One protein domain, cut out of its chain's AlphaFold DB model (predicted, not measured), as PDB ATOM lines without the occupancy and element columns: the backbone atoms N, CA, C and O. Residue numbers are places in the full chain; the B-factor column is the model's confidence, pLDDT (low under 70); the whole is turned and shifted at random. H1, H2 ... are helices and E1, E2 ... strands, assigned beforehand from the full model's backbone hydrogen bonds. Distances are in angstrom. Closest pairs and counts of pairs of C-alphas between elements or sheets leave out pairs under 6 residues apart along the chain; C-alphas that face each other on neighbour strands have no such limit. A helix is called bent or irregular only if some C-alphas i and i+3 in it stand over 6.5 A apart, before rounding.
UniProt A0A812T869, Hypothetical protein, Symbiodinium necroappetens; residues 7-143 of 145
ATOM      1  N   GLU A   7     -61.783  52.915  43.946       84.75
ATOM      2  CA  GLU A   7     -61.774  51.918  42.866       84.75
ATOM      3  C   GLU A   7     -61.688  52.585  41.494       84.75
ATOM      4  O   GLU A   7     -60.858  52.211  40.667       84.75
ATOM      5  N   LYS A   8     -62.503  53.625  41.279       86.75
ATOM      6  CA  LYS A   8     -62.468  54.407  40.044       86.75
ATOM      7  C   LYS A   8     -61.111  55.089  39.857       86.75
ATOM      8  O   LYS A   8     -60.560  55.018  38.767       86.75
ATOM      9  N   LEU A   9     -60.566  55.707  40.906       88.00
ATOM     10  CA  LEU A   9     -59.274  56.393  40.838       88.00
ATOM     11  C   LEU A   9     -58.128  55.430  40.500       88.00
ATOM     12  O   LEU A   9     -57.310  55.725  39.637       88.00
ATOM     13  N   PHE A  10     -58.073  54.271  41.157       86.44
ATOM     14  CA  PHE A  10     -57.041  53.270  40.898       86.44
ATOM     15  C   PHE A  10     -57.142  52.709  39.481       86.44
ATOM     16  O   PHE A  10     -56.120  52.553  38.821       86.44
ATOM     17  N   HIS A  11     -58.362  52.487  38.989       83.94
ATOM     18  CA  HIS A  11     -58.586  52.076  37.607       83.94
ATOM     19  C   HIS A  11     -58.178  53.166  36.602       83.94
ATOM     20  O   HIS A  11     -57.585  52.862  35.573       83.94
ATOM     21  N   GLU A  12     -58.492  54.438  36.865       87.69
ATOM     22  CA  GLU A  12     -58.111  55.560  35.991       87.69
ATOM     23  C   GLU A  12     -56.593  55.766  35.921       87.69
ATOM     24  O   GLU A  12     -56.080  56.171  34.880       87.69
ATOM     25  N   LEU A  13     -55.880  55.468  37.008       85.50
ATOM     26  CA  LEU A  13     -54.422  55.581  37.097       85.50
ATOM     27  C   LEU A  13     -53.678  54.290  36.713       85.50
ATOM     28  O   LEU A  13     -52.457  54.254  36.832       85.50
ATOM     29  N   ASP A  14     -54.398  53.248  36.281       82.69
ATOM     30  CA  ASP A  14     -53.855  51.918  35.968       82.69
ATOM     31  C   ASP A  14     -53.001  51.336  37.116       82.69
ATOM     32  O   ASP A  14     -51.946  50.736  36.913       82.69
ATOM     33  N   ILE A  15     -53.443  51.558  38.361       84.38
ATOM     34  CA  ILE A  15     -52.774  51.067  39.570       84.38
ATOM     35  C   ILE A  15     -53.320  49.669  39.896       84.38
ATOM     36  O   ILE A  15     -54.468  49.549  40.341       84.38
ATOM     37  N   PRO A  16     -52.522  48.597  39.737       82.69
ATOM     38  CA  PRO A  16     -52.970  47.250  40.050       82.69
ATOM     39  C   PRO A  16     -53.065  47.044  41.564       82.69
ATOM     40  O   PRO A  16     -52.089  47.217  42.299       82.69
ATOM     41  N   ILE A  17     -54.232  46.610  42.036       84.00
ATOM     42  CA  ILE A  17     -54.451  46.245  43.440       84.00
ATOM     43  C   ILE A  17     -54.431  44.727  43.549       84.00
ATOM     44  O   ILE A  17     -55.254  44.036  42.950       84.00
ATOM     45  N   VAL A  18     -53.494  44.201  44.337       83.81
ATOM     46  CA  VAL A  18     -53.366  42.762  44.567       83.81
ATOM     47  C   VAL A  18     -53.402  42.473  46.063       83.81
ATOM     48  O   VAL A  18     -52.482  42.815  46.806       83.81
ATOM     49  N   TYR A  19     -54.459  41.799  46.515       84.00
ATOM     50  CA  TYR A  19     -54.606  41.396  47.910       84.00
ATOM     51  C   TYR A  19     -53.867  40.087  48.181       84.00
ATOM     52  O   TYR A  19     -54.271  39.025  47.717       84.00
ATOM     53  N   ALA A  20     -52.813  40.139  49.001       80.19
ATOM     54  CA  ALA A  20     -51.954  38.985  49.293       80.19
ATOM     55  C   ALA A  20     -52.724  37.724  49.724       80.19
ATOM     56  O   ALA A  20     -52.417  36.621  49.279       80.19
ATOM     57  N   ARG A  21     -53.763  37.894  50.547       77.94
ATOM     58  CA  ARG A  21     -54.582  36.790  51.074       77.94
ATOM     59  C   ARG A  21     -55.477  36.122  50.030       77.94
ATOM     60  O   ARG A  21     -55.943  35.017  50.269       77.94
ATOM     61  N   GLU A  22     -55.720  36.779  48.903       82.00
ATOM     62  CA  GLU A  22     -56.603  36.290  47.837       82.00
ATOM     63  C   GLU A  22     -55.815  35.620  46.704       82.00
ATOM     64  O   GLU A  22     -56.383  35.022  45.793       82.00
ATOM     65  N   VAL A  23     -54.484  35.690  46.766       77.75
ATOM     66  CA  VAL A  23     -53.605  35.246  45.682       77.75
ATOM     67  C   VAL A  23     -53.355  33.731  45.704       77.75
ATOM     68  O   VAL A  23     -53.039  33.123  44.670       77.75
ATOM     69  N   LEU A  24     -53.478  33.082  46.863       76.06
ATOM     70  CA  LEU A  24     -53.409  31.625  46.979       76.06
ATOM     71  C   LEU A  24     -54.815  31.025  46.989       76.06
ATOM     72  O   LEU A  24     -55.685  31.445  47.742       76.06
ATOM     73  N   ASP A  25     -55.019  29.997  46.163       77.75
ATOM     74  CA  ASP A  25     -56.206  29.155  46.271       77.75
ATOM     75  C   ASP A  25     -56.169  28.342  47.581       77.75
ATOM     76  O   ASP A  25     -55.109  28.105  48.171       77.75
ATOM     77  N   LYS A  26     -57.346  27.906  48.049       74.69
ATOM     78  CA  LYS A  26     -57.492  27.196  49.333       74.69
ATOM     79  C   LYS A  26     -56.612  25.948  49.429       74.69
ATOM     80  O   LYS A  26     -56.140  25.621  50.513       74.69
ATOM     81  N   TYR A  27     -56.395  25.257  48.312       71.31
ATOM     82  CA  TYR A  27     -55.583  24.045  48.278       71.31
ATOM     83  C   TYR A  27     -54.104  24.365  48.519       71.31
ATOM     84  O   TYR A  27     -53.485  23.775  49.398       71.31
ATOM     85  N   ARG A  28     -53.562  25.373  47.829       71.94
ATOM     86  CA  ARG A  28     -52.186  25.844  48.029       71.94
ATOM     87  C   ARG A  28     -51.956  26.452  49.406       71.94
ATOM     88  O   ARG A  28     -50.872  26.276  49.947       71.94
ATOM     89  N   MET A  29     -52.952  27.130  49.980       73.19
ATOM     90  CA  MET A  29     -52.869  27.580  51.375       73.19
ATOM     91  C   MET A  29     -52.726  26.396  52.335       73.19
ATOM     92  O   MET A  29     -51.873  26.438  53.217       73.19
ATOM     93  N   MET A  30     -53.524  25.336  52.152       72.31
ATOM     94  CA  MET A  30     -53.421  24.134  52.983       72.31
ATOM     95  C   MET A  30     -52.068  23.441  52.817       72.31
ATOM     96  O   MET A  30     -51.451  23.103  53.822       72.31
ATOM     97  N   SER A  31     -51.568  23.286  51.588       71.62
ATOM     98  CA  SER A  31     -50.246  22.694  51.347       71.62
ATOM     99  C   SER A  31     -49.122  23.503  52.000       71.62
ATOM    100  O   SER A  31     -48.331  22.937  52.744       71.62
ATOM    101  N   ALA A  32     -49.096  24.825  51.810       70.75
ATOM    102  CA  ALA A  32     -48.080  25.689  52.417       70.75
ATOM    103  C   ALA A  32     -48.157  25.701  53.954       70.75
ATOM    104  O   ALA A  32     -47.131  25.746  54.617       70.75
ATOM    105  N   SER A  33     -49.360  25.602  54.535       73.00
ATOM    106  CA  SER A  33     -49.531  25.525  55.995       73.00
ATOM    107  C   SER A  33     -49.028  24.218  56.621       73.00
ATOM    108  O   SER A  33     -48.867  24.147  57.837       73.00
ATOM    109  N   GLN A  34     -48.816  23.179  55.808       78.25
ATOM    110  CA  GLN A  34     -48.328  21.872  56.254       78.25
ATOM    111  C   GLN A  34     -46.812  21.717  56.093       78.25
ATOM    112  O   GLN A  34     -46.246  20.763  56.625       78.25
ATOM    113  N   GLU A  35     -46.147  22.634  55.385       77.25
ATOM    114  CA  GLU A  35     -44.702  22.590  55.186       77.25
ATOM    115  C   GLU A  35     -43.971  23.239  56.375       77.25
ATOM    116  O   GLU A  35     -44.144  24.430  56.650       77.25
ATOM    117  N   PRO A  36     -43.145  22.480  57.117       73.44
ATOM    118  CA  PRO A  36     -42.421  23.023  58.257       73.44
ATOM    119  C   PRO A  36     -41.399  24.073  57.804       73.44
ATOM    120  O   PRO A  36     -40.583  23.820  56.922       73.44
ATOM    121  N   GLY A  37     -41.432  25.244  58.446       75.38
ATOM    122  CA  GLY A  37     -40.542  26.370  58.141       75.38
ATOM    123  C   GLY A  37     -41.047  27.313  57.045       75.38
ATOM    124  O   GLY A  37     -40.366  28.288  56.748       75.38
ATOM    125  N   VAL A  38     -42.229  27.067  56.468       77.56
ATOM    126  CA  VAL A  38     -42.834  27.968  55.479       77.56
ATOM    127  C   VAL A  38     -43.714  29.007  56.164       77.56
ATOM    128  O   VAL A  38     -44.727  28.677  56.782       77.56
ATOM    129  N   ASP A  39     -43.367  30.285  56.001       84.38
ATOM    130  CA  ASP A  39     -44.253  31.387  56.368       84.38
ATOM    131  C   ASP A  39     -45.283  31.629  55.249       84.38
ATOM    132  O   ASP A  39     -44.976  32.064  54.131       84.38
ATOM    133  N   LEU A  40     -46.548  31.337  55.559       84.50
ATOM    134  CA  LEU A  40     -47.665  31.503  54.635       84.50
ATOM    135  C   LEU A  40     -47.851  32.967  54.201       84.50
ATOM    136  O   LEU A  40     -48.229  33.216  53.053       84.50
ATOM    137  N   TYR A  41     -47.598  33.935  55.083       85.69
ATOM    138  CA  TYR A  41     -47.737  35.355  54.776       85.69
ATOM    139  C   TYR A  41     -46.667  35.809  53.785       85.69
ATOM    140  O   TYR A  41     -47.001  36.528  52.836       85.69
ATOM    141  N   VAL A  42     -45.433  35.318  53.934       88.00
ATOM    142  CA  VAL A  42     -44.332  35.566  52.988       88.00
ATOM    143  C   VAL A  42     -44.681  34.993  51.614       88.00
ATOM    144  O   VAL A  42     -44.620  35.705  50.613       88.00
ATOM    145  N   GLN A  43     -45.173  33.750  51.546       86.00
ATOM    146  CA  GLN A  43     -45.589  33.137  50.273       86.00
ATOM    147  C   GLN A  43     -46.739  33.894  49.595       86.00
ATOM    148  O   GLN A  43     -46.703  34.137  48.382       86.00
ATOM    149  N   CYS A  44     -47.753  34.293  50.368       87.94
ATOM    150  CA  CYS A  44     -48.862  35.114  49.881       87.94
ATOM    151  C   CYS A  44     -48.357  36.438  49.296       87.94
ATOM    152  O   CYS A  44     -48.708  36.794  48.167       87.94
ATOM    153  N   LYS A  45     -47.509  37.157  50.043       89.56
ATOM    154  CA  LYS A  45     -46.944  38.445  49.626       89.56
ATOM    155  C   LYS A  45     -46.065  38.306  48.393       89.56
ATOM    156  O   LYS A  45     -46.288  39.028  47.425       89.56
ATOM    157  N   ARG A  46     -45.164  37.324  48.361       89.25
ATOM    158  CA  ARG A  46     -44.278  37.062  47.219       89.25
ATOM    159  C   ARG A  46     -45.076  36.817  45.944       89.25
ATOM    160  O   ARG A  46     -44.782  37.380  44.889       89.25
ATOM    161  N   LYS A  47     -46.132  36.001  46.028       87.25
ATOM    162  CA  LYS A  47     -46.988  35.711  44.873       87.25
ATOM    163  C   LYS A  47     -47.789  36.940  44.433       87.25
ATOM    164  O   LYS A  47     -47.923  37.157  43.229       87.25
ATOM    165  N   ALA A  48     -48.272  37.750  45.374       88.81
ATOM    166  CA  ALA A  48     -48.963  39.003  45.079       88.81
ATOM    167  C   ALA A  48     -48.050  40.008  44.367       88.81
ATOM    168  O   ALA A  48     -48.413  40.528  43.314       88.81
ATOM    169  N   MET A  49     -46.832  40.201  44.880       87.62
ATOM    170  CA  MET A  49     -45.807  41.039  44.253       87.62
ATOM    171  C   MET A  49     -45.467  40.532  42.845       87.62
ATOM    172  O   MET A  49     -45.431  41.312  41.898       87.62
ATOM    173  N   SER A  50     -45.311  39.215  42.658       86.00
ATOM    174  CA  SER A  50     -45.090  38.620  41.332       86.00
ATOM    175  C   SER A  50     -46.242  38.891  40.355       86.00
ATOM    176  O   SER A  50     -45.997  39.177  39.183       86.00
ATOM    177  N   GLN A  51     -47.499  38.814  40.809       86.56
ATOM    178  CA  GLN A  51     -48.666  39.141  39.982       86.56
ATOM    179  C   GLN A  51     -48.705  40.623  39.608       86.56
ATOM    180  O   GLN A  51     -48.866  40.925  38.426       86.56
ATOM    181  N   ALA A  52     -48.496  41.521  40.573       84.88
ATOM    182  CA  ALA A  52     -48.434  42.959  40.328       84.88
ATOM    183  C   ALA A  52     -47.327  43.298  39.317       84.88
ATOM    184  O   ALA A  52     -47.571  43.970  38.319       84.88
ATOM    185  N   LEU A  53     -46.134  42.721  39.487       81.62
ATOM    186  CA  LEU A  53     -45.036  42.900  38.542       81.62
ATOM    187  C   LEU A  53     -45.329  42.328  37.154       81.62
ATOM    188  O   LEU A  53     -44.793  42.843  36.185       81.62
ATOM    189  N   LYS A  54     -46.121  41.261  37.011       80.88
ATOM    190  CA  LYS A  54     -46.522  40.757  35.684       80.88
ATOM    191  C   LYS A  54     -47.504  41.696  34.992       80.88
ATOM    192  O   LYS A  54     -47.406  41.858  33.781       80.88
ATOM    193  N   GLN A  55     -48.416  42.306  35.748       79.94
ATOM    194  CA  GLN A  55     -49.353  43.300  35.222       79.94
ATOM    195  C   GLN A  55     -48.604  44.563  34.765       79.94
ATOM    196  O   GLN A  55     -48.846  45.040  33.663       79.94
ATOM    197  N   LEU A  56     -47.610  45.014  35.541       74.88
ATOM    198  CA  LEU A  56     -46.780  46.183  35.220       74.88
ATOM    199  C   LEU A  56     -45.702  45.907  34.154       74.88
ATOM    200  O   LEU A  56     -45.469  46.725  33.276       74.88
ATOM    201  N   ALA A  57     -45.030  44.754  34.181       67.62
ATOM    202  CA  ALA A  57     -44.000  44.417  33.188       67.62
ATOM    203  C   ALA A  57     -44.596  43.989  31.836       67.62
ATOM    204  O   ALA A  57     -43.914  44.044  30.818       67.62
ATOM    205  N   GLY A  58     -45.874  43.593  31.796       58.25
ATOM    206  CA  GLY A  58     -46.594  43.363  30.542       58.25
ATOM    207  C   GLY A  58     -46.662  44.607  29.646       58.25
ATOM    208  O   GLY A  58     -46.773  44.463  28.430       58.25
ATOM    209  N   SER A  59     -46.539  45.810  30.223       53.00
ATOM    210  CA  SER A  59     -46.491  47.085  29.495       53.00
ATOM    211  C   SER A  59     -45.067  47.624  29.280       53.00
ATOM    212  O   SER A  59     -44.838  48.364  28.323       53.00
ATOM    213  N   ALA A  60     -44.084  47.218  30.093       52.59
ATOM    214  CA  ALA A  60     -42.707  47.712  30.033       52.59
ATOM    215  C   ALA A  60     -41.708  46.633  29.567       52.59
ATOM    216  O   ALA A  60     -41.360  45.720  30.310       52.59
ATOM    217  N   ARG A  61     -41.142  46.793  28.360       52.56
ATOM    218  CA  ARG A  61     -39.988  46.009  27.849       52.56
ATOM    219  C   ARG A  61     -38.651  46.366  28.539       52.56
ATOM    220  O   ARG A  61     -37.600  46.249  27.914       52.56
ATOM    221  N   SER A  62     -38.676  46.865  29.775       56.06
ATOM    222  CA  SER A  62     -37.456  47.258  30.491       56.06
ATOM    223  C   SER A  62     -36.751  46.027  31.051       56.06
ATOM    224  O   SER A  62     -37.383  45.187  31.691       56.06
ATOM    225  N   SER A  63     -35.442  45.944  30.823       64.12
ATOM    226  CA  SER A  63     -34.550  44.935  31.398       64.12
ATOM    227  C   SER A  63     -34.284  45.149  32.888       64.12
ATOM    228  O   SER A  63     -33.785  44.236  33.535       64.12
ATOM    229  N   GLU A  64     -34.620  46.322  33.433       76.81
ATOM    230  CA  GLU A  64     -34.389  46.659  34.836       76.81
ATOM    231  C   GLU A  64     -35.649  47.250  35.475       76.81
ATOM    232  O   GLU A  64     -36.251  48.200  34.961       76.81
ATOM    233  N   ILE A  65     -36.077  46.649  36.584       81.12
ATOM    234  CA  ILE A  65     -37.220  47.063  37.395       81.12
ATOM    235  C   ILE A  65     -36.717  47.310  38.812       81.12
ATOM    236  O   ILE A  65     -36.192  46.414  39.470       81.12
ATOM    237  N   VAL A  66     -36.955  48.516  39.311       85.75
ATOM    238  CA  VAL A  66     -36.761  48.834  40.723       85.75
ATOM    239  C   VAL A  66     -38.090  48.671  41.445       85.75
ATOM    240  O   VAL A  66     -39.066  49.350  41.132       85.75
ATOM    241  N   PHE A  67     -38.118  47.793  42.438       85.69
ATOM    242  CA  PHE A  67     -39.237  47.623  43.349       85.69
ATOM    243  C   PHE A  67     -38.949  48.364  44.657       85.69
ATOM    244  O   PHE A  67     -37.974  48.055  45.338       85.69
ATOM    245  N   VAL A  68     -39.794  49.331  45.024       89.25
ATOM    246  CA  VAL A  68     -39.664  50.073  46.287       89.25
ATOM    247  C   VAL A  68     -40.827  49.717  47.207       89.25
ATOM    248  O   VAL A  68     -41.983  49.971  46.874       89.25
ATOM    249  N   SER A  69     -40.528  49.139  48.367       89.50
ATOM    250  CA  SER A  69     -41.496  48.929  49.446       89.50
ATOM    251  C   SER A  69     -41.366  50.036  50.485       89.50
ATOM    252  O   SER A  69     -40.259  50.337  50.935       89.50
ATOM    253  N   VAL A  70     -42.489  50.614  50.897       90.44
ATOM    254  CA  VAL A  70     -42.535  51.656  51.927       90.44
ATOM    255  C   VAL A  70     -43.116  51.062  53.204       90.44
ATOM    256  O   VAL A  70     -44.228  50.540  53.183       90.44
ATOM    257  N   GLY A  71     -42.363  51.146  54.298       85.56
ATOM    258  CA  GLY A  71     -42.689  50.537  55.586       85.56
ATOM    259  C   GLY A  71     -41.575  49.628  56.102       85.56
ATOM    260  O   GLY A  71     -40.454  49.633  55.597       85.56
ATOM    261  N   ASP A  72     -41.888  48.851  57.134       78.88
ATOM    262  CA  ASP A  72     -40.923  48.057  57.898       78.88
ATOM    263  C   ASP A  72     -41.330  46.583  58.060       78.88
ATOM    264  O   ASP A  72     -40.729  45.846  58.844       78.88
ATOM    265  N   SER A  73     -42.327  46.130  57.293       84.31
ATOM    266  CA  SER A  73     -42.828  44.762  57.375       84.31
ATOM    267  C   SER A  73     -41.748  43.751  56.993       84.31
ATOM    268  O   SER A  73     -41.356  43.634  55.831       84.31
ATOM    269  N   GLN A  74     -41.317  42.958  57.975       85.88
ATOM    270  CA  GLN A  74     -40.363  41.872  57.761       85.88
ATOM    271  C   GLN A  74     -40.873  40.860  56.724       85.88
ATOM    272  O   GLN A  74     -40.124  40.455  55.841       85.88
ATOM    273  N   VAL A  75     -42.169  40.535  56.763       87.25
ATOM    274  CA  VAL A  75     -42.819  39.642  55.790       87.25
ATOM    275  C   VAL A  75     -42.677  40.169  54.360       87.25
ATOM    276  O   VAL A  75     -42.478  39.394  53.428       87.25
ATOM    277  N   GLU A  76     -42.799  41.484  54.161       87.06
ATOM    278  CA  GLU A  76     -42.641  42.094  52.838       87.06
ATOM    279  C   GLU A  76     -41.186  42.109  52.387       87.06
ATOM    280  O   GLU A  76     -40.922  41.830  51.219       87.06
ATOM    281  N   ALA A  77     -40.256  42.384  53.301       85.38
ATOM    282  CA  ALA A  77     -38.827  42.344  53.016       85.38
ATOM    283  C   ALA A  77     -38.375  40.937  52.592       85.38
ATOM    284  O   ALA A  77     -37.715  40.784  51.564       85.38
ATOM    285  N   GLU A  78     -38.785  39.905  53.332       88.06
ATOM    286  CA  GLU A  78     -38.492  38.505  53.005       88.06
ATOM    287  C   GLU A  78     -39.140  38.096  51.678       88.06
ATOM    288  O   GLU A  78     -38.474  37.560  50.794       88.06
ATOM    289  N   ALA A  79     -40.417  38.438  51.475       88.50
ATOM    290  CA  ALA A  79     -41.126  38.137  50.235       88.50
ATOM    291  C   ALA A  79     -40.499  38.805  49.002       88.50
ATOM    292  O   ALA A  79     -40.476  38.205  47.925       88.50
ATOM    293  N   ALA A  80     -40.019  40.042  49.142       86.69
ATOM    294  CA  ALA A  80     -39.356  40.775  48.072       86.69
ATOM    295  C   ALA A  80     -37.958  40.211  47.786       86.69
ATOM    296  O   ALA A  80     -37.620  40.022  46.618       86.69
ATOM    297  N   THR A  81     -37.197  39.854  48.823       85.25
ATOM    298  CA  THR A  81     -35.889  39.193  48.684       85.25
ATOM    299  C   THR A  81     -36.033  37.867  47.932       85.25
ATOM    300  O   THR A  81     -35.357  37.636  46.929       85.25
ATOM    301  N   ASP A  82     -36.999  37.034  48.330       86.06
ATOM    302  CA  ASP A  82     -37.311  35.784  47.632       86.06
ATOM    303  C   ASP A  82     -37.725  36.019  46.174       86.06
ATOM    304  O   ASP A  82     -37.412  35.221  45.287       86.06
ATOM    305  N   LEU A  83     -38.467  37.095  45.906       85.00
ATOM    306  CA  LEU A  83     -38.913  37.444  44.560       85.00
ATOM    307  C   LEU A  83     -37.747  37.855  43.657       85.00
ATOM    308  O   LEU A  83     -37.729  37.439  42.497       85.00
ATOM    309  N   VAL A  84     -36.807  38.646  44.184       83.62
ATOM    310  CA  VAL A  84     -35.570  39.044  43.497       83.62
ATOM    311  C   VAL A  84     -34.718  37.811  43.206       83.62
ATOM    312  O   VAL A  84     -34.329  37.614  42.060       83.62
ATOM    313  N   TRP A  85     -34.522  36.918  44.183       80.81
ATOM    314  CA  TRP A  85     -33.777  35.670  43.973       80.81
ATOM    315  C   TRP A  85     -34.421  34.726  42.953       80.81
ATOM    316  O   TRP A  85     -33.713  34.076  42.189       80.81
ATOM    317  N   CYS A  86     -35.754  34.619  42.927       73.19
ATOM    318  CA  CYS A  86     -36.451  33.701  42.020       73.19
ATOM    319  C   CYS A  86     -36.506  34.181  40.561       73.19
ATOM    320  O   CYS A  86     -36.856  33.388  39.682       73.19
ATOM    321  N   ARG A  87     -36.274  35.470  40.287       71.19
ATOM    322  CA  ARG A  87     -36.292  36.010  38.924       71.19
ATOM    323  C   ARG A  87     -34.863  36.167  38.422       71.19
ATOM    324  O   ARG A  87     -34.101  36.963  38.951       71.19
ATOM    325  N   ASP A  88     -34.542  35.445  37.351       54.19
ATOM    326  CA  ASP A  88     -33.291  35.613  36.616       54.19
ATOM    327  C   ASP A  88     -33.221  37.030  36.015       54.19
ATOM    328  O   ASP A  88     -33.734  37.295  34.931       54.19
ATOM    329  N   GLN A  89     -32.547  37.911  36.757       63.78
ATOM    330  CA  GLN A  89     -31.957  39.192  36.356       63.78
ATOM    331  C   GLN A  89     -32.905  40.394  36.186       63.78
ATOM    332  O   GLN A  89     -33.997  40.317  35.627       63.78
ATOM    333  N   GLY A  90     -32.428  41.544  36.680       71.56
ATOM    334  CA  GLY A  90     -32.993  42.868  36.415       71.56
ATOM    335  C   GLY A  90     -33.897  43.456  37.497       71.56
ATOM    336  O   GLY A  90     -34.365  44.574  37.323       71.56
ATOM    337  N   ILE A  91     -34.170  42.761  38.606       79.88
ATOM    338  CA  ILE A  91     -34.989  43.330  39.690       79.88
ATOM    339  C   ILE A  91     -34.112  43.716  40.864       79.88
ATOM    340  O   ILE A  91     -33.369  42.884  41.370       79.88
ATOM    341  N   GLN A  92     -34.237  44.966  41.295       85.31
ATOM    342  CA  GLN A  92     -33.635  45.467  42.525       85.31
ATOM    343  C   GLN A  92     -34.742  45.838  43.503       85.31
ATOM    344  O   GLN A  92     -35.778  46.377  43.099       85.31
ATOM    345  N   HIS A  93     -34.534  45.552  44.783       87.25
ATOM    346  CA  HIS A  93     -35.490  45.847  45.841       87.25
ATOM    347  C   HIS A  93     -34.942  46.896  46.802       87.25
ATOM    348  O   HIS A  93     -33.819  46.809  47.290       87.25
ATOM    349  N   ARG A  94     -35.760  47.906  47.098       89.12
ATOM    350  CA  ARG A  94     -35.428  48.951  48.061       89.12
ATOM    351  C   ARG A  94     -36.529  49.096  49.090       89.12
ATOM    352  O   ARG A  94     -37.713  49.048  48.761       89.12
ATOM    353  N   ILE A  95     -36.129  49.287  50.337       90.50
ATOM    354  CA  ILE A  95     -37.040  49.505  51.458       90.50
ATOM    355  C   ILE A  95     -36.847  50.933  51.943       90.50
ATOM    356  O   ILE A  95     -35.719  51.330  52.222       90.50
ATOM    357  N   ILE A  96     -37.931  51.690  52.072       92.44
ATOM    358  CA  ILE A  96     -37.916  52.985  52.753       92.44
ATOM    359  C   ILE A  96     -38.792  52.865  53.990       92.44
ATOM    360  O   ILE A  96     -40.008  52.704  53.879       92.44
ATOM    361  N   LYS A  97     -38.176  52.945  55.167       92.25
ATOM    362  CA  LYS A  97     -38.896  52.960  56.433       92.25
ATOM    363  C   LYS A  97     -39.312  54.394  56.773       92.25
ATOM    364  O   LYS A  97     -38.510  55.326  56.703       92.25
ATOM    365  N   LEU A  98     -40.590  54.548  57.110       92.12
ATOM    366  CA  LEU A  98     -41.148  55.769  57.687       92.12
ATOM    367  C   LEU A  98     -40.990  55.734  59.211       92.12
ATOM    368  O   LEU A  98     -40.781  54.671  59.795       92.12
ATOM    369  N   GLN A  99     -41.110  56.891  59.851       91.25
ATOM    370  CA  GLN A  99     -41.114  57.006  61.304       91.25
ATOM    371  C   GLN A  99     -42.214  56.130  61.918       91.25
ATOM    372  O   GLN A  99     -43.336  56.081  61.410       91.25
ATOM    373  N   ASP A 100     -41.891  55.487  63.038       90.75
ATOM    374  CA  ASP A 100     -42.846  54.696  63.808       90.75
ATOM    375  C   ASP A 100     -43.872  55.611  64.499       90.75
ATOM    376  O   ASP A 100     -43.516  56.644  65.069       90.75
ATOM    377  N   GLU A 101     -45.149  55.222  64.437       89.38
ATOM    378  CA  GLU A 101     -46.284  55.922  65.065       89.38
ATOM    379  C   GLU A 101     -46.356  57.442  64.765       89.38
ATOM    380  O   GLU A 101     -46.410  58.261  65.687       89.38
ATOM    381  N   PRO A 102     -46.380  57.860  63.484       90.56
ATOM    382  CA  PRO A 102     -46.380  59.275  63.137       90.56
ATOM    383  C   PRO A 102     -47.735  59.920  63.445       90.56
ATOM    384  O   PRO A 102     -48.795  59.306  63.275       90.56
ATOM    385  N   THR A 103     -47.727  61.201  63.819       94.12
ATOM    386  CA  THR A 103     -48.960  61.994  63.761       94.12
ATOM    387  C   THR A 103     -49.394  62.191  62.302       94.12
ATOM    388  O   THR A 103     -48.645  61.924  61.361       94.12
ATOM    389  N   ILE A 104     -50.618  62.676  62.073       93.19
ATOM    390  CA  ILE A 104     -51.097  62.969  60.709       93.19
ATOM    391  C   ILE A 104     -50.212  64.024  60.030       93.19
ATOM    392  O   ILE A 104     -49.945  63.929  58.831       93.19
ATOM    393  N   GLU A 105     -49.767  65.022  60.791       94.56
ATOM    394  CA  GLU A 105     -48.870  66.067  60.302       94.56
ATOM    395  C   GLU A 105     -47.499  65.481  59.952       94.56
ATOM    396  O   GLU A 105     -47.027  65.674  58.832       94.56
ATOM    397  N   ASP A 106     -46.929  64.657  60.838       92.50
ATOM    398  CA  ASP A 106     -45.652  63.980  60.585       92.50
ATOM    399  C   ASP A 106     -45.723  63.078  59.353       92.50
ATOM    400  O   ASP A 106     -44.819  63.095  58.523       92.50
ATOM    401  N   LEU A 107     -46.802  62.305  59.202       91.62
ATOM    402  CA  LEU A 107     -46.989  61.436  58.044       91.62
ATOM    403  C   LEU A 107     -47.138  62.254  56.758       91.62
ATOM    404  O   LEU A 107     -46.600  61.874  55.725       91.62
ATOM    405  N   THR A 108     -47.842  63.386  56.808       93.50
ATOM    406  CA  THR A 108     -47.985  64.278  55.648       93.50
ATOM    407  C   THR A 108     -46.626  64.820  55.212       93.50
ATOM    408  O   THR A 108     -46.294  64.744  54.029       93.50
ATOM    409  N   ASN A 109     -45.823  65.295  56.165       93.75
ATOM    410  CA  ASN A 109     -44.474  65.798  55.908       93.75
ATOM    411  C   ASN A 109     -43.566  64.692  55.352       93.75
ATOM    412  O   ASN A 109     -42.880  64.893  54.352       93.75
ATOM    413  N   GLN A 110     -43.627  63.490  55.929       92.56
ATOM    414  CA  GLN A 110     -42.867  62.336  55.451       92.56
ATOM    415  C   GLN A 110     -43.278  61.893  54.045       92.56
ATOM    416  O   GLN A 110     -42.426  61.537  53.241       92.56
ATOM    417  N   LEU A 111     -44.566  61.926  53.699       93.19
ATOM    418  CA  LEU A 111     -45.009  61.585  52.345       93.19
ATOM    419  C   LEU A 111     -44.552  62.621  51.310       93.19
ATOM    420  O   LEU A 111     -44.244  62.243  50.180       93.19
ATOM    421  N   GLN A 112     -44.481  63.902  51.679       94.00
ATOM    422  CA  GLN A 112     -43.899  64.941  50.824       94.00
ATOM    423  C   GLN A 112     -42.395  64.722  50.638       94.00
ATOM    424  O   GLN A 112     -41.910  64.720  49.510       94.00
ATOM    425  N   GLU A 113     -41.666  64.442  51.719       93.06
ATOM    426  CA  GLU A 113     -40.241  64.125  51.634       93.06
ATOM    427  C   GLU A 113     -39.980  62.859  50.809       93.06
ATOM    428  O   GLU A 113     -39.082  62.842  49.966       93.06
ATOM    429  N   LEU A 114     -40.805  61.823  50.985       93.12
ATOM    430  CA  LEU A 114     -40.745  60.589  50.212       93.12
ATOM    431  C   LEU A 114     -40.844  60.865  48.706       93.12
ATOM    432  O   LEU A 114     -40.070  60.304  47.933       93.12
ATOM    433  N   GLN A 115     -41.758  61.746  48.282       92.00
ATOM    434  CA  GLN A 115     -41.890  62.130  46.872       92.00
ATOM    435  C   GLN A 115     -40.609  62.763  46.318       92.00
ATOM    436  O   GLN A 115     -40.255  62.503  45.168       92.00
ATOM    437  N   GLU A 116     -39.895  63.548  47.126       91.12
ATOM    438  CA  GLU A 116     -38.638  64.179  46.718       91.12
ATOM    439  C   GLU A 116     -37.476  63.179  46.632       91.12
ATOM    440  O   GLU A 116     -36.650  63.271  45.721       91.12
ATOM    441  N   VAL A 117     -37.398  62.206  47.548       91.56
ATOM    442  CA  VAL A 117     -36.275  61.249  47.589       91.56
ATOM    443  C   VAL A 117     -36.470  60.033  46.684       91.56
ATOM    444  O   VAL A 117     -35.480  59.436  46.260       91.56
ATOM    445  N   LEU A 118     -37.712  59.666  46.353       90.50
ATOM    446  CA  LEU A 118     -38.033  58.467  45.567       90.50
ATOM    447  C   LEU A 118     -37.232  58.348  44.258       90.50
ATOM    448  O   LEU A 118     -36.661  57.281  44.033       90.50
ATOM    449  N   PRO A 119     -37.106  59.392  43.411       89.88
ATOM    450  CA  PRO A 119     -36.319  59.300  42.179       89.88
ATOM    451  C   PRO A 119     -34.841  58.973  42.427       89.88
ATOM    452  O   PRO A 119     -34.243  58.203  41.678       89.88
ATOM    453  N   ARG A 120     -34.263  59.514  43.506       90.62
ATOM    454  CA  ARG A 120     -32.866  59.268  43.889       90.62
ATOM    455  C   ARG A 120     -32.684  57.864  44.430       90.62
ATOM    456  O   ARG A 120     -31.780  57.164  43.990       90.62
ATOM    457  N   VAL A 121     -33.589  57.419  45.304       89.94
ATOM    458  CA  VAL A 121     -33.626  56.024  45.758       89.94
ATOM    459  C   VAL A 121     -33.730  55.098  44.554       89.94
ATOM    460  O   VAL A 121     -33.018  54.103  44.517       89.94
ATOM    461  N   CYS A 122     -34.540  55.441  43.546       87.94
ATOM    462  CA  CYS A 122     -34.677  54.710  42.286       87.94
ATOM    463  C   CYS A 122     -33.371  54.608  41.462       87.94
ATOM    464  O   CYS A 122     -33.203  53.625  40.739       87.94
ATOM    465  N   GLY A 123     -32.431  55.544  41.609       86.44
ATOM    466  CA  GLY A 123     -31.154  55.557  40.886       86.44
ATOM    467  C   GLY A 123     -29.988  54.830  41.567       86.44
ATOM    468  O   GLY A 123     -28.948  54.652  40.941       86.44
ATOM    469  N   VAL A 124     -30.123  54.414  42.829       86.81
ATOM    470  CA  VAL A 124     -29.026  53.769  43.573       86.81
ATOM    471  C   VAL A 124     -28.903  52.292  43.228       86.81
ATOM    472  O   VAL A 124     -29.853  51.546  43.397       86.81
ATOM    473  N   GLU A 125     -27.720  51.816  42.862       84.44
ATOM    474  CA  GLU A 125     -27.530  50.392  42.581       84.44
ATOM    475  C   GLU A 125     -27.616  49.491  43.828       84.44
ATOM    476  O   GLU A 125     -27.118  49.812  44.920       84.44
ATOM    477  N   GLY A 126     -28.197  48.310  43.606       82.31
ATOM    478  CA  GLY A 126     -28.274  47.218  44.569       82.31
ATOM    479  C   GLY A 126     -29.459  47.297  45.529       82.31
ATOM    480  O   GLY A 126     -30.193  48.288  45.587       82.31
ATOM    481  N   ASP A 127     -29.620  46.216  46.289       83.56
ATOM    482  CA  ASP A 127     -30.673  46.092  47.289       83.56
ATOM    483  C   ASP A 127     -30.292  46.861  48.553       83.56
ATOM    484  O   ASP A 127     -29.210  46.663  49.118       83.56
ATOM    485  N   ARG A 128     -31.160  47.781  48.990       86.62
ATOM    486  CA  ARG A 128     -30.861  48.692  50.107       86.62
ATOM    487  C   ARG A 128     -32.087  49.053  50.924       86.62
ATOM    488  O   ARG A 128     -33.207  49.127  50.422       86.62
ATOM    489  N   ARG A 129     -31.837  49.357  52.192       89.62
ATOM    490  CA  ARG A 129     -32.817  49.902  53.123       89.62
ATOM    491  C   ARG A 129     -32.412  51.318  53.504       89.62
ATOM    492  O   ARG A 129     -31.248  51.541  53.811       89.62
ATOM    493  N   PHE A 130     -33.385  52.214  53.505       89.75
ATOM    494  CA  PHE A 130     -33.250  53.606  53.900       89.75
ATOM    495  C   PHE A 130     -34.224  53.896  55.035       89.75
ATOM    496  O   PHE A 130     -35.374  53.451  55.004       89.75
ATOM    497  N   GLU A 131     -33.781  54.677  56.007       92.31
ATOM    498  CA  GLU A 131     -34.678  55.343  56.947       92.31
ATOM    499  C   GLU A 131     -34.980  56.725  56.366       92.31
ATOM    500  O   GLU A 131     -34.055  57.464  56.034       92.31
ATOM    501  N   LEU A 132     -36.255  57.090  56.196       91.38
ATOM    502  CA  LEU A 132     -36.603  58.325  55.479       91.38
ATOM    503  C   LEU A 132     -35.931  59.563  56.101       91.38
ATOM    504  O   LEU A 132     -35.410  60.403  55.373       91.38
ATOM    505  N   ALA A 133     -35.855  59.607  57.434       89.00
ATOM    506  CA  ALA A 133     -35.241  60.695  58.195       89.00
ATOM    507  C   ALA A 133     -33.745  60.918  57.889       89.00
ATOM    508  O   ALA A 133     -33.239  62.024  58.075       89.00
ATOM    509  N   SER A 134     -33.027  59.887  57.435       90.12
ATOM    510  CA  SER A 134     -31.609  59.966  57.055       90.12
ATOM    511  C   SER A 134     -31.362  59.727  55.566       90.12
ATOM    512  O   SER A 134     -30.233  59.907  55.106       90.12
ATOM    513  N   ALA A 135     -32.405  59.409  54.793       87.62
ATOM    514  CA  ALA A 135     -32.300  59.013  53.396       87.62
ATOM    515  C   ALA A 135     -31.551  60.047  52.550       87.62
ATOM    516  O   ALA A 135     -30.720  59.668  51.734       87.62
ATOM    517  N   ARG A 136     -31.777  61.352  52.760       86.56
ATOM    518  CA  ARG A 136     -31.055  62.409  52.022       86.56
ATOM    519  C   ARG A 136     -29.546  62.324  52.224       86.56
ATOM    520  O   ARG A 136     -28.806  62.243  51.251       86.56
ATOM    521  N   SER A 137     -29.111  62.288  53.478       87.38
ATOM    522  CA  SER A 137     -27.694  62.216  53.838       87.38
ATOM    523  C   SER A 137     -27.053  60.914  53.349       87.38
ATOM    524  O   SER A 137     -25.917  60.914  52.878       87.38
ATOM    525  N   GLU A 138     -27.783  59.799  53.430       87.12
ATOM    526  CA  GLU A 138     -27.332  58.503  52.915       87.12
ATOM    527  C   GLU A 138     -27.172  58.521  51.389       87.12
ATOM    528  O   GLU A 138     -26.174  58.028  50.868       87.12
ATOM    529  N   LEU A 139     -28.118  59.124  50.666       86.56
ATOM    530  CA  LEU A 139     -28.067  59.261  49.209       86.56
ATOM    531  C   LEU A 139     -26.926  60.183  48.758       86.56
ATOM    532  O   LEU A 139     -26.214  59.853  47.809       86.56
ATOM    533  N   GLU A 140     -26.695  61.286  49.470       87.31
ATOM    534  CA  GLU A 140     -25.558  62.182  49.231       87.31
ATOM    535  C   GLU A 140     -24.219  61.459  49.425       87.31
ATOM    536  O   GLU A 140     -23.323  61.574  48.587       87.31
ATOM    537  N   ALA A 141     -24.094  60.646  50.480       84.38
ATOM    538  CA  ALA A 141     -22.901  59.836  50.724       84.38
ATOM    539  C   ALA A 141     -22.652  58.791  49.621       84.38
ATOM    540  O   ALA A 141     -21.507  58.408  49.375       84.38
ATOM    541  N   LEU A 142     -23.710  58.346  48.939       83.00
ATOM    542  CA  LEU A 142     -23.640  57.425  47.804       83.00
ATOM    543  C   LEU A 142     -23.382  58.129  46.463       83.00
ATOM    544  O   LEU A 142     -23.294  57.459  45.437       83.00
ATOM    545  N   GLY A 143     -23.243  59.458  46.455       77.06
ATOM    546  CA  GLY A 143     -23.039  60.237  45.233       77.06
ATOM    547  C   GLY A 143     -24.283  60.335  44.346       77.06
ATOM    548  O   GLY A 143     -24.169  60.718  43.182       77.06
TER     549      GLY A 143
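This is residues 7 to 143 of the 145 residues of the protein "Hypothetical protein" of Symbiodinium necroappetens (UniProt A0A812T869). A small three-stranded parallel sheet is covered on one face by H4 and on the other by H5 and H6; H3 packs on H4, and H2 lies at the far end of H3. H1 sits away from this body, and residues 8 to 13, of which 8 to 12 belong to H1, stick out free. The printed part has 137 residues with six named helices and three named strands, in the order H1 H2 H3 E1 H4 E2 H5 E3 H6; the sheet's order is E1 E2 E3, and the class is mostly helix. The whole is compact, with a radius of gyration of the C-alphas of 16.6 A and spans of 47 by 37 by 37 A.

H1, residues 7 to 12, touches no helix. H2, residues 26 to 34, and H3, residues 40 to 57, only just touch, with 3 pairs of C-alphas within 8 A, made by residue 40 alone of H3; the closest are those of Ala 32 and Leu 40, 6.2 A. H3 touches H4, residues 74 to 86, at a steep tilt of 55 degrees, the same way, closest at the C-alphas of Arg 46 and Ala 79, 4.5 A. E1, residues 65 to 70, and E2, residues 91 to 97, are parallel neighbours, with N 67 and O 92 within hydrogen-bond range at 2.8 A. E2 and E3, residues 128 to 131, are parallel neighbours too, with N 130 and O 95 at 2.8 A. H4 is on the sheet at a height of 9.4 A, over E1 and E2, and runs along the strands. H5, residues 104 to 123, is on the opposite face at a height of 8.6 A. H6, residues 132 to 141, is on the same face as H5 and touches it at a shallow tilt of 27 degrees, closest at the C-alphas of Val 117 and Arg 136, 6.9 A. These are three layers, helices on both faces of a sheet. Two strand-helix-strand units, parallel neighbour strands with a helix between, are E1, H4, E2, with a right-handed crossover, and E2, H5, E3, with a left-handed one. Every O i to N i+4 pair is within hydrogen-bond range in H1, H2, H3 and H4, against 14 of 16 in H5 and 4 of 6 in H6.

H1 begins at C-alpha 7, (-61.774, 51.918, 42.866). H3 is 25.3 A long, H4 18.2 A, E2 19.7 A and E1 16.1 A. H5, 29.1 A, has a kink of 45 degrees near residue 116 and is irregular, with C-alphas 116 and 119 7.1 A apart; H6 is irregular too, with C-alphas 133 and 136 7.7 A apart, and ends at C-alpha 141, (-22.901, 59.836, 50.724).

The C-alphas of Tyr 27 and Gly 143, the two farthest apart, are 48.8 A from each other. The printed part has no cut, and the link from H1 to H2, 13 residues, is long. The mean pLDDT of the printed part is 83.3, with residues 57 to 63 and 88 to 89 under 70.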